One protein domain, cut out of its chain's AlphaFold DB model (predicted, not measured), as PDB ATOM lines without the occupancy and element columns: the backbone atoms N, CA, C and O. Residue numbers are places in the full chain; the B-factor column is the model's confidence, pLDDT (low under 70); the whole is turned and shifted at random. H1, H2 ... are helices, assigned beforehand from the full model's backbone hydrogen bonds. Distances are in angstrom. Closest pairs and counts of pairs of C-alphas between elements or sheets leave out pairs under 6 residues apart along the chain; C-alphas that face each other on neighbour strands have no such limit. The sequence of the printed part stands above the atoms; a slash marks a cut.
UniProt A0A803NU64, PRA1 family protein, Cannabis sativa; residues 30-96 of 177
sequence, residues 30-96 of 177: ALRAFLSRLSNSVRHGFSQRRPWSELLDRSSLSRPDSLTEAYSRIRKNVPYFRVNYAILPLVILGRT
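AT A GLANCE: This is residues 30 to 96 of the 177 residues of the protein "PRA1 family protein" of Cannabis sativa (UniProt A0A803NU64). An open, loosely built set of helices: the longest one, H1, sticks out as an arm toward one end, and beyond it the chain makes a wide loop through short H2 and a long link, from which H3 comes back. H4 then turns off sideways near the inner end of H1, and its residues 88 to 93 stick out. The printed part has 67 residues with four named helices, H1, H2, H3 and H4 along the chain, and no named strand; the class is all helix. It is only just loose, close to extended, with a radius of gyration of the C-alphas of 16.3 A, and its elongated outline spans 53 by 29 by 18 A.

HOW THE PARTS SIT: Start from H1, residues 30 to 47, and look at Gly 45: its C-alpha is 7.0 A from that of Val 83 in H4, residues 82 to 93, the closest pair of the two. H1 and H4 are close but not clearly touching, and their lines are about perpendicular at 82 degrees. H2, residues 52 to 55, is close to H4 but not clearly touching it, with the closest C-alphas, those of Trp 52 and Asn 84, 7.7 A apart. H3, residues 67 to 80, meets H4 only through their link, and H1 and H3 are apart. Every O i to N i+4 pair is within hydrogen-bond range in H1, against 8 of 10 in H3 and 6 of 8 in H4; H2 is too short for such a pair.

IN THESE COORDINATES: Find C-alpha 30 at (257.075, 51.588, 109.093); from there H1 runs 25.2 A to C-alpha 47. H2 covers 5.2 A. H3 starts at C-alpha 67, (274.674, 95.209, 122.325), and runs 19.9 A; H4 runs 17.5 A to C-alpha 93 at (254.426, 72.909, 132.578).

THE WHOLE: The two C-alphas farthest apart, those of Ala 30 and Asp 65, are 53.3 A apart. The printed part has no cut; the link from H2 to H3, 11 residues, is long, and the other two are tight. Look for low confidence at residue 58, under 70; the mean pLDDT of the printed part is 82.6.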
ATOM      1  N   ALA A  30     256.613  50.220 109.324       80.69
ATOM      2  CA  ALA A  30     257.075  51.588 109.093       80.69
ATOM      3  C   ALA A  30     256.842  52.506 110.307       80.69
ATOM      4  O   ALA A  30     257.743  53.246 110.691       80.69
ATOM      5  N   LEU A  31     255.676  52.410 110.961       83.50
ATOM      6  CA  LEU A  31     255.390  53.162 112.186       83.50
ATOM      7  C   LEU A  31     256.305  52.701 113.322       83.50
ATOM      8  O   LEU A  31     256.878  53.533 114.013       83.50
ATOM      9  N   ARG A  32     256.522  51.389 113.479       85.44
ATOM     10  CA  ARG A  32     257.463  50.850 114.477       85.44
ATOM     11  C   ARG A  32     258.898  51.336 114.232       85.44
ATOM     12  O   ARG A  32     259.578  51.710 115.183       85.44
ATOM     13  N   ALA A  33     259.350  51.368 112.978       88.44
ATOM     14  CA  ALA A  33     260.670  51.882 112.608       88.44
ATOM     15  C   ALA A  33     260.788  53.404 112.798       88.44
ATOM     16  O   ALA A  33     261.834  53.903 113.205       88.44
ATOM     17  N   PHE A  34     259.718  54.154 112.536       90.50
ATOM     18  CA  PHE A  34     259.656  55.580 112.843       90.50
ATOM     19  C   PHE A  34     259.707  55.823 114.353       90.50
ATOM     20  O   PHE A  34     260.527  56.611 114.807       90.50
ATOM     21  N   LEU A  35     258.902  55.102 115.140       90.62
ATOM     22  CA  LEU A  35     258.881  55.200 116.599       90.62
ATOM     23  C   LEU A  35     260.225  54.799 117.216       90.62
ATOM     24  O   LEU A  35     260.650  55.423 118.185       90.62
ATOM     25  N   SER A  36     260.934  53.815 116.654       89.06
ATOM     26  CA  SER A  36     262.272  53.446 117.129       89.06
ATOM     27  C   SER A  36     263.317  54.512 116.793       89.06
ATOM     28  O   SER A  36     264.122  54.864 117.654       89.06
ATOM     29  N   ARG A  37     263.270  55.100 115.589       88.12
ATOM     30  CA  ARG A  37     264.118  56.245 115.215       88.12
ATOM     31  C   ARG A  37     263.811  57.475 116.061       88.12
ATOM     32  O   ARG A  37     264.734  58.128 116.528       88.12
ATOM     33  N   LEU A  38     262.537  57.765 116.305       89.06
ATOM     34  CA  LEU A  38     262.090  58.862 117.156       89.06
ATOM     35  C   LEU A  38     262.547  58.651 118.603       89.06
ATOM     36  O   LEU A  38     263.136  59.552 119.188       89.06
ATOM     37  N   SER A  39     262.346  57.454 119.155       89.25
ATOM     38  CA  SER A  39     262.799  57.086 120.501       89.25
ATOM     39  C   SER A  39     264.316  57.220 120.635       89.25
ATOM     40  O   SER A  39     264.796  57.842 121.582       89.25
ATOM     41  N   ASN A  40     265.079  56.732 119.653       87.31
ATOM     42  CA  ASN A  40     266.529  56.904 119.620       87.31
ATOM     43  C   ASN A  40     266.929  58.378 119.515       87.31
ATOM     44  O   ASN A  40     267.829  58.786 120.240       87.31
ATOM     45  N   SER A  41     266.240  59.189 118.708       84.12
ATOM     46  CA  SER A  41     266.473  60.637 118.597       84.12
ATOM     47  C   SER A  41     266.183  61.384 119.898       84.12
ATOM     48  O   SER A  41     266.960  62.247 120.295       84.12
ATOM     49  N   VAL A  42     265.097  61.040 120.596       82.31
ATOM     50  CA  VAL A  42     264.752  61.635 121.894       82.31
ATOM     51  C   VAL A  42     265.774  61.226 122.950       82.31
ATOM     52  O   VAL A  42     266.297  62.087 123.654       82.31
ATOM     53  N   ARG A  43     266.131  59.938 123.025       82.00
ATOM     54  CA  ARG A  43     267.177  59.441 123.933       82.00
ATOM     55  C   ARG A  43     268.528  60.090 123.646       82.00
ATOM     56  O   ARG A  43     269.198  60.511 124.583       82.00
ATOM     57  N   HIS A  44     268.893  60.248 122.374       80.19
ATOM     58  CA  HIS A  44     270.091  60.984 121.976       80.19
ATOM     59  C   HIS A  44     270.020  62.449 122.412       80.19
ATOM     60  O   HIS A  44     270.951  62.939 123.044       80.19
ATOM     61  N   GLY A  45     268.905  63.135 122.159       74.88
ATOM     62  CA  GLY A  45     268.705  64.520 122.582       74.88
ATOM     63  C   GLY A  45     268.824  64.689 124.097       74.88
ATOM     64  O   GLY A  45     269.484  65.611 124.561       74.88
ATOM     65  N   PHE A  46     268.257  63.765 124.876       76.19
ATOM     66  CA  PHE A  46     268.370  63.762 126.335       76.19
ATOM     67  C   PHE A  46     269.786  63.413 126.817       76.19
ATOM     68  O   PHE A  46     270.229  63.979 127.811       76.19
ATOM     69  N   SER A  47     270.514  62.537 126.116       78.44
ATOM     70  CA  SER A  47     271.910  62.211 126.449       78.44
ATOM     71  C   SER A  47     272.877  63.370 126.188       78.44
ATOM     72  O   SER A  47     273.897  63.481 126.853       78.44
ATOM     73  N   GLN A  48     272.528  64.270 125.262       73.12
ATOM     74  CA  GLN A  48     273.295  65.479 124.940       73.12
ATOM     75  C   GLN A  48     272.949  66.669 125.856       73.12
ATOM     76  O   GLN A  48     273.358  67.798 125.581       73.12
ATOM     77  N   ARG A  49     272.175  66.456 126.932       74.25
ATOM     78  CA  ARG A  49     271.883  67.501 127.925       74.25
ATOM     79  C   ARG A  49     273.174  67.948 128.599       74.25
ATOM     80  O   ARG A  49     273.916  67.128 129.135       74.25
ATOM     81  N   ARG A  50     273.416  69.259 128.606       80.94
ATOM     82  CA  ARG A  50     274.517  69.851 129.371       80.94
ATOM     83  C   ARG A  50     274.131  69.912 130.851       80.94
ATOM     84  O   ARG A  50     272.959  70.171 131.146       80.94
ATOM     85  N   PRO A  51     275.065  69.661 131.781       80.00
ATOM     86  CA  PRO A  51     274.769  69.716 133.206       80.00
ATOM     87  C   PRO A  51     274.280  71.117 133.589       80.00
ATOM     88  O   PRO A  51     274.814  72.128 133.137       80.00
ATOM     89  N   TRP A  52     273.241  71.187 134.424       76.81
ATOM     90  CA  TRP A  52     272.612  72.454 134.822       76.81
ATOM     91  C   TRP A  52     273.581  73.430 135.495       76.81
ATOM     92  O   TRP A  52     273.379  74.637 135.413       76.81
ATOM     93  N   SER A  53     274.650  72.920 136.108       77.69
ATOM     94  CA  SER A  53     275.705  73.725 136.718       77.69
ATOM     95  C   SER A  53     276.396  74.664 135.727       77.69
ATOM     96  O   SER A  53     276.709  75.778 136.112       77.69
ATOM     97  N   GLU A  54     276.570  74.273 134.459       81.06
ATOM     98  CA  GLU A  54     277.157  75.152 133.428       81.06
ATOM     99  C   GLU A  54     276.232  76.316 133.060       81.06
ATOM    100  O   GLU A  54     276.689  77.383 132.662       81.06
ATOM    101  N   LEU A  55     274.919  76.119 133.193       79.12
ATOM    102  CA  LEU A  55     273.919  77.143 132.897       79.12
ATOM    103  C   LEU A  55     273.737  78.101 134.088       79.12
ATOM    104  O   LEU A  55     273.477  79.285 133.895       79.12
ATOM    105  N   LEU A  56     273.881  77.593 135.319       77.44
ATOM    106  CA  LEU A  56     273.776  78.367 136.561       77.44
ATOM    107  C   LEU A  56     275.121  78.897 137.084       77.44
ATOM    108  O   LEU A  56     275.151  79.476 138.174       77.44
ATOM    109  N   ASP A  57     276.217  78.738 136.339       81.19
ATOM    110  CA  ASP A  57     277.516  79.266 136.746       81.19
ATOM    111  C   ASP A  57     277.524  80.797 136.663       81.19
ATOM    112  O   ASP A  57     277.810  81.412 135.631       81.19
ATOM    113  N   ARG A  58     277.206  81.422 137.797       68.12
ATOM    114  CA  ARG A  58     277.150  82.876 137.957       68.12
ATOM    115  C   ARG A  58     278.506  83.544 137.746       68.12
ATOM    116  O   ARG A  58     278.526  84.728 137.440       68.12
ATOM    117  N   SER A  59     279.615  82.812 137.878       74.69
ATOM    118  CA  SER A  59     280.955  83.366 137.650       74.69
ATOM    119  C   SER A  59     281.248  83.615 136.165       74.69
ATOM    120  O   SER A  59     282.029  84.502 135.828       74.69
ATOM    121  N   SER A  60     280.551  82.908 135.269       73.19
ATOM    122  CA  SER A  60     280.630  83.105 133.816       73.19
ATOM    123  C   SER A  60     279.751  84.262 133.302       73.19
ATOM    124  O   SER A  60     279.901  84.713 132.161       73.19
ATOM    125  N   LEU A  61     278.849  84.783 134.145       74.19
ATOM    126  CA  LEU A  61     277.938  85.878 133.812       74.19
ATOM    127  C   LEU A  61     278.640  87.233 133.950       74.19
ATOM    128  O   LEU A  61     278.532  87.924 134.960       74.19
ATOM    129  N   SER A  62     279.338  87.641 132.893       78.25
ATOM    130  CA  SER A  62     279.861  89.006 132.762       78.25
ATOM    131  C   SER A  62     278.857  89.923 132.057       78.25
ATOM    132  O   SER A  62     278.177  89.515 131.109       78.25
ATOM    133  N   ARG A  63     278.775  91.183 132.507       76.19
ATOM    134  CA  ARG A  63     277.956  92.216 131.860       76.19
ATOM    135  C   ARG A  63     278.519  92.481 130.454       76.19
ATOM    136  O   ARG A  63     279.722  92.686 130.335       76.19
ATOM    137  N   PRO A  64     277.700  92.447 129.390       84.31
ATOM    138  CA  PRO A  64     278.178  92.787 128.057       84.31
ATOM    139  C   PRO A  64     278.439  94.296 127.967       84.31
ATOM    140  O   PRO A  64     277.561  95.092 128.301       84.31
ATOM    141  N   ASP A  65     279.616  94.681 127.472       80.81
ATOM    142  CA  ASP A  65     279.993  96.090 127.280       80.81
ATOM    143  C   ASP A  65     279.277  96.737 126.077       80.81
ATOM    144  O   ASP A  65     279.236  97.958 125.947       80.81
ATOM    145  N   SER A  66     278.681  95.926 125.187       89.62
ATOM    146  CA  SER A  66     277.925  96.396 124.018       89.62
ATOM    147  C   SER A  66     276.781  95.454 123.613       89.62
ATOM    148  O   SER A  66     276.792  94.256 123.914       89.62
ATOM    149  N   LEU A  67     275.800  95.985 122.870       87.50
ATOM    150  CA  LEU A  67     274.674  95.209 122.325       87.50
ATOM    151  C   LEU A  67     275.126  94.130 121.331       87.50
ATOM    152  O   LEU A  67     274.580  93.029 121.326       87.50
ATOM    153  N   THR A  68     276.145  94.420 120.519       89.06
ATOM    154  CA  THR A  68     276.712  93.469 119.551       89.06
ATOM    155  C   THR A  68     277.330  92.262 120.252       89.06
ATOM    156  O   THR A  68     277.132  91.124 119.824       89.06
ATOM    157  N   GLU A  69     278.025  92.491 121.365       87.56
ATOM    158  CA  GLU A  69     278.589  91.418 122.182       87.56
ATOM    159  C   GLU A  69     277.487  90.607 122.874       87.56
ATOM    160  O   GLU A  69     277.517  89.376 122.853       87.56
ATOM    161  N   ALA A  70     276.456  91.271 123.404       86.06
ATOM    162  CA  ALA A  70     275.293  90.590 123.968       86.06
ATOM    163  C   ALA A  70     274.621  89.672 122.928       86.06
ATOM    164  O   ALA A  70     274.357  88.500 123.200       86.06
ATOM    165  N   TYR A  71     274.423  90.169 121.704       86.00
ATOM    166  CA  TYR A  71     273.847  89.401 120.601       86.00
ATOM    167  C   TYR A  71     274.741  88.227 120.169       86.00
ATOM    168  O   TYR A  71     274.253  87.118 119.950       86.00
ATOM    169  N   SER A  72     276.058  88.436 120.106       87.94
ATOM    170  CA  SER A  72     277.049  87.388 119.829       87.94
ATOM    171  C   SER A  72     276.985  86.260 120.865       87.94
ATOM    172  O   SER A  72     276.920  85.081 120.502       87.94
ATOM    173  N   ARG A  73     276.917  86.611 122.156       87.94
ATOM    174  CA  ARG A  73     276.778  85.657 123.267       87.94
ATOM    175  C   ARG A  73     275.471  84.881 123.187       87.94
ATOM    176  O   ARG A  73     275.489  83.660 123.303       87.94
ATOM    177  N   ILE A  74     274.355  85.553 122.902       87.44
ATOM    178  CA  ILE A  74     273.054  84.899 122.699       87.44
ATOM    179  C   ILE A  74     273.143  83.895 121.547       87.44
ATOM    180  O   ILE A  74     272.794  82.726 121.710       87.44
ATOM    181  N   ARG A  75     273.671  84.313 120.393       88.88
ATOM    182  CA  ARG A  75     273.756  83.465 119.198       88.88
ATOM    183  C   ARG A  75     274.615  82.218 119.415       88.88
ATOM    184  O   ARG A  75     274.329  81.186 118.815       88.88
ATOM    185  N   LYS A  76     275.640  82.295 120.269       86.62
ATOM    186  CA  LYS A  76     276.489  81.154 120.646       86.62
ATOM    187  C   LYS A  76     275.849  80.273 121.724       86.62
ATOM    188  O   LYS A  76     275.884  79.051 121.607       86.62
ATOM    189  N   ASN A  77     275.204  80.867 122.727       86.88
ATOM    190  CA  ASN A  77     274.632  80.137 123.861       86.88
ATOM    191  C   ASN A  77     273.312  79.425 123.520       86.88
ATOM    192  O   ASN A  77     273.029  78.372 124.089       86.88
ATOM    193  N   VAL A  78     272.508  79.955 122.588       85.75
ATOM    194  CA  VAL A  78     271.238  79.342 122.145       85.75
ATOM    195  C   VAL A  78     271.426  77.922 121.593       85.75
ATOM    196  O   VAL A  78     270.770  77.012 122.104       85.75
ATOM    197  N   PRO A  79     272.296  77.669 120.594       86.94
ATOM    198  CA  PRO A  79     272.534  76.309 120.120       86.94
ATOM    199  C   PRO A  79     273.245  75.446 121.170       86.94
ATOM    200  O   PRO A  79     272.965  74.251 121.243       86.94
ATOM    201  N   TYR A  80     274.107  76.038 122.005       85.31
ATOM    202  CA  TYR A  80     274.870  75.322 123.032       85.31
ATOM    203  C   TYR A  80     273.981  74.741 124.148       85.31
ATOM    204  O   TYR A  80     274.110  73.568 124.491       85.31
ATOM    205  N   PHE A  81     273.018  75.516 124.662       86.31
ATOM    206  CA  PHE A  81     272.093  75.102 125.730       86.31
ATOM    207  C   PHE A  81     270.683  74.746 125.226       86.31
ATOM    208  O   PHE A  81     269.742  74.658 126.015       86.31
ATOM    209  N   ARG A  82     270.511  74.501 123.917       86.06
ATOM    210  CA  ARG A  82     269.196  74.288 123.277       86.06
ATOM    211  C   ARG A  82     268.349  73.218 123.962       86.06
ATOM    212  O   ARG A  82     267.142  73.381 124.111       86.06
ATOM    213  N   VAL A  83     268.980  72.118 124.367       82.88
ATOM    214  CA  VAL A  83     268.286  71.015 125.035       82.88
ATOM    215  C   VAL A  83     267.797  71.455 126.418       82.88
ATOM    216  O   VAL A  83     266.646  71.204 126.748       82.88
ATOM    217  N   ASN A  84     268.606  72.188 127.187       85.56
ATOM    218  CA  ASN A  84     268.227  72.701 128.509       85.56
ATOM    219  C   ASN A  84     267.067  73.707 128.409       85.56
ATOM    220  O   ASN A  84     266.104  73.608 129.172       85.56
ATOM    221  N   TYR A  85     267.084  74.590 127.405       84.06
ATOM    222  CA  TYR A  85     265.974  75.510 127.126       84.06
ATOM    223  C   TYR A  85     264.682  74.812 126.696       84.06
ATOM    224  O   TYR A  85     263.609  75.319 126.990       84.06
ATOM    225  N   ALA A  86     264.753  73.650 126.042       83.62
ATOM    226  CA  ALA A  86     263.565  72.869 125.690       83.62
ATOM    227  C   ALA A  86     262.951  72.135 126.899       83.62
ATOM    228  O   ALA A  86     261.767  71.805 126.895       83.62
ATOM    229  N   ILE A  87     263.746  71.877 127.940       81.56
ATOM    230  CA  ILE A  87     263.325  71.127 129.133       81.56
ATOM    231  C   ILE A  87     262.719  72.039 130.180       81.56
ATOM    232  O   ILE A  87     261.753  71.640 130.817       81.56
ATOM    233  N   LEU A  88     263.266  73.245 130.345       82.81
ATOM    234  CA  LEU A  88     262.731  74.272 131.240       82.81
ATOM    235  C   LEU A  88     261.204  74.426 131.139       82.81
ATOM    236  O   LEU A  88     260.539  74.201 132.148       82.81
ATOM    237  N   PRO A  89     260.615  74.724 129.963       78.88
ATOM    238  CA  PRO A  89     259.170  74.869 129.844       78.88
ATOM    239  C   PRO A  89     258.446  73.553 130.120       78.88
ATOM    240  O   PRO A  89     257.371  73.576 130.693       78.88
ATOM    241  N   LEU A  90     259.036  72.406 129.782       80.00
ATOM    242  CA  LEU A  90     258.431  71.096 130.023       80.00
ATOM    243  C   LEU A  90     258.380  70.742 131.521       80.00
ATOM    244  O   LEU A  90     257.417  70.140 131.978       80.00
ATOM    245  N   VAL A  91     259.399  71.138 132.287       79.56
ATOM    246  CA  VAL A  91     259.464  70.975 133.750       79.56
ATOM    247  C   VAL A  91     258.511  71.941 134.444       79.56
ATOM    248  O   VAL A  91     257.813  71.547 135.372       79.56
ATOM    249  N   ILE A  92     258.463  73.187 133.973       79.12
ATOM    250  CA  ILE A  92     257.540  74.219 134.452       79.12
ATOM    251  C   ILE A  92     256.096  73.762 134.199       79.12
ATOM    252  O   ILE A  92     255.310  73.698 135.132       79.12
ATOM    253  N   LEU A  93     255.769  73.344 132.975       78.50
ATOM    254  CA  LEU A  93     254.426  72.909 132.578       78.50
ATOM    255  C   LEU A  93     254.026  71.545 133.168       78.50
ATOM    256  O   LEU A  93     252.843  71.264 133.323       78.50
ATOM    257  N   GLY A  94     255.002  70.701 133.513       77.38
ATOM    258  CA  GLY A  94     254.786  69.453 134.249       77.38
ATOM    259  C   GLY A  94     254.491  69.657 135.738       77.38
ATOM    260  O   GLY A  94     254.195  68.686 136.434       77.38
ATOM    261  N   ARG A  95     254.574  70.896 136.238       83.19
ATOM    262  CA  ARG A  95     254.180  71.261 137.595       83.19
ATOM    263  C   ARG A  95     252.747  71.789 137.591       83.19
ATOM    264  O   ARG A  95     252.366  72.568 136.725       83.19
ATOM    265  N   THR A  96     251.960  71.404 138.588       82.62
ATOM    266  CA  THR A  96     250.660  72.033 138.843       82.62
ATOM    267  C   THR A  96     250.893  73.400 139.476       82.62
ATOM    268  O   THR A  96     251.457  73.477 140.570       82.62
TER     269      THR A  96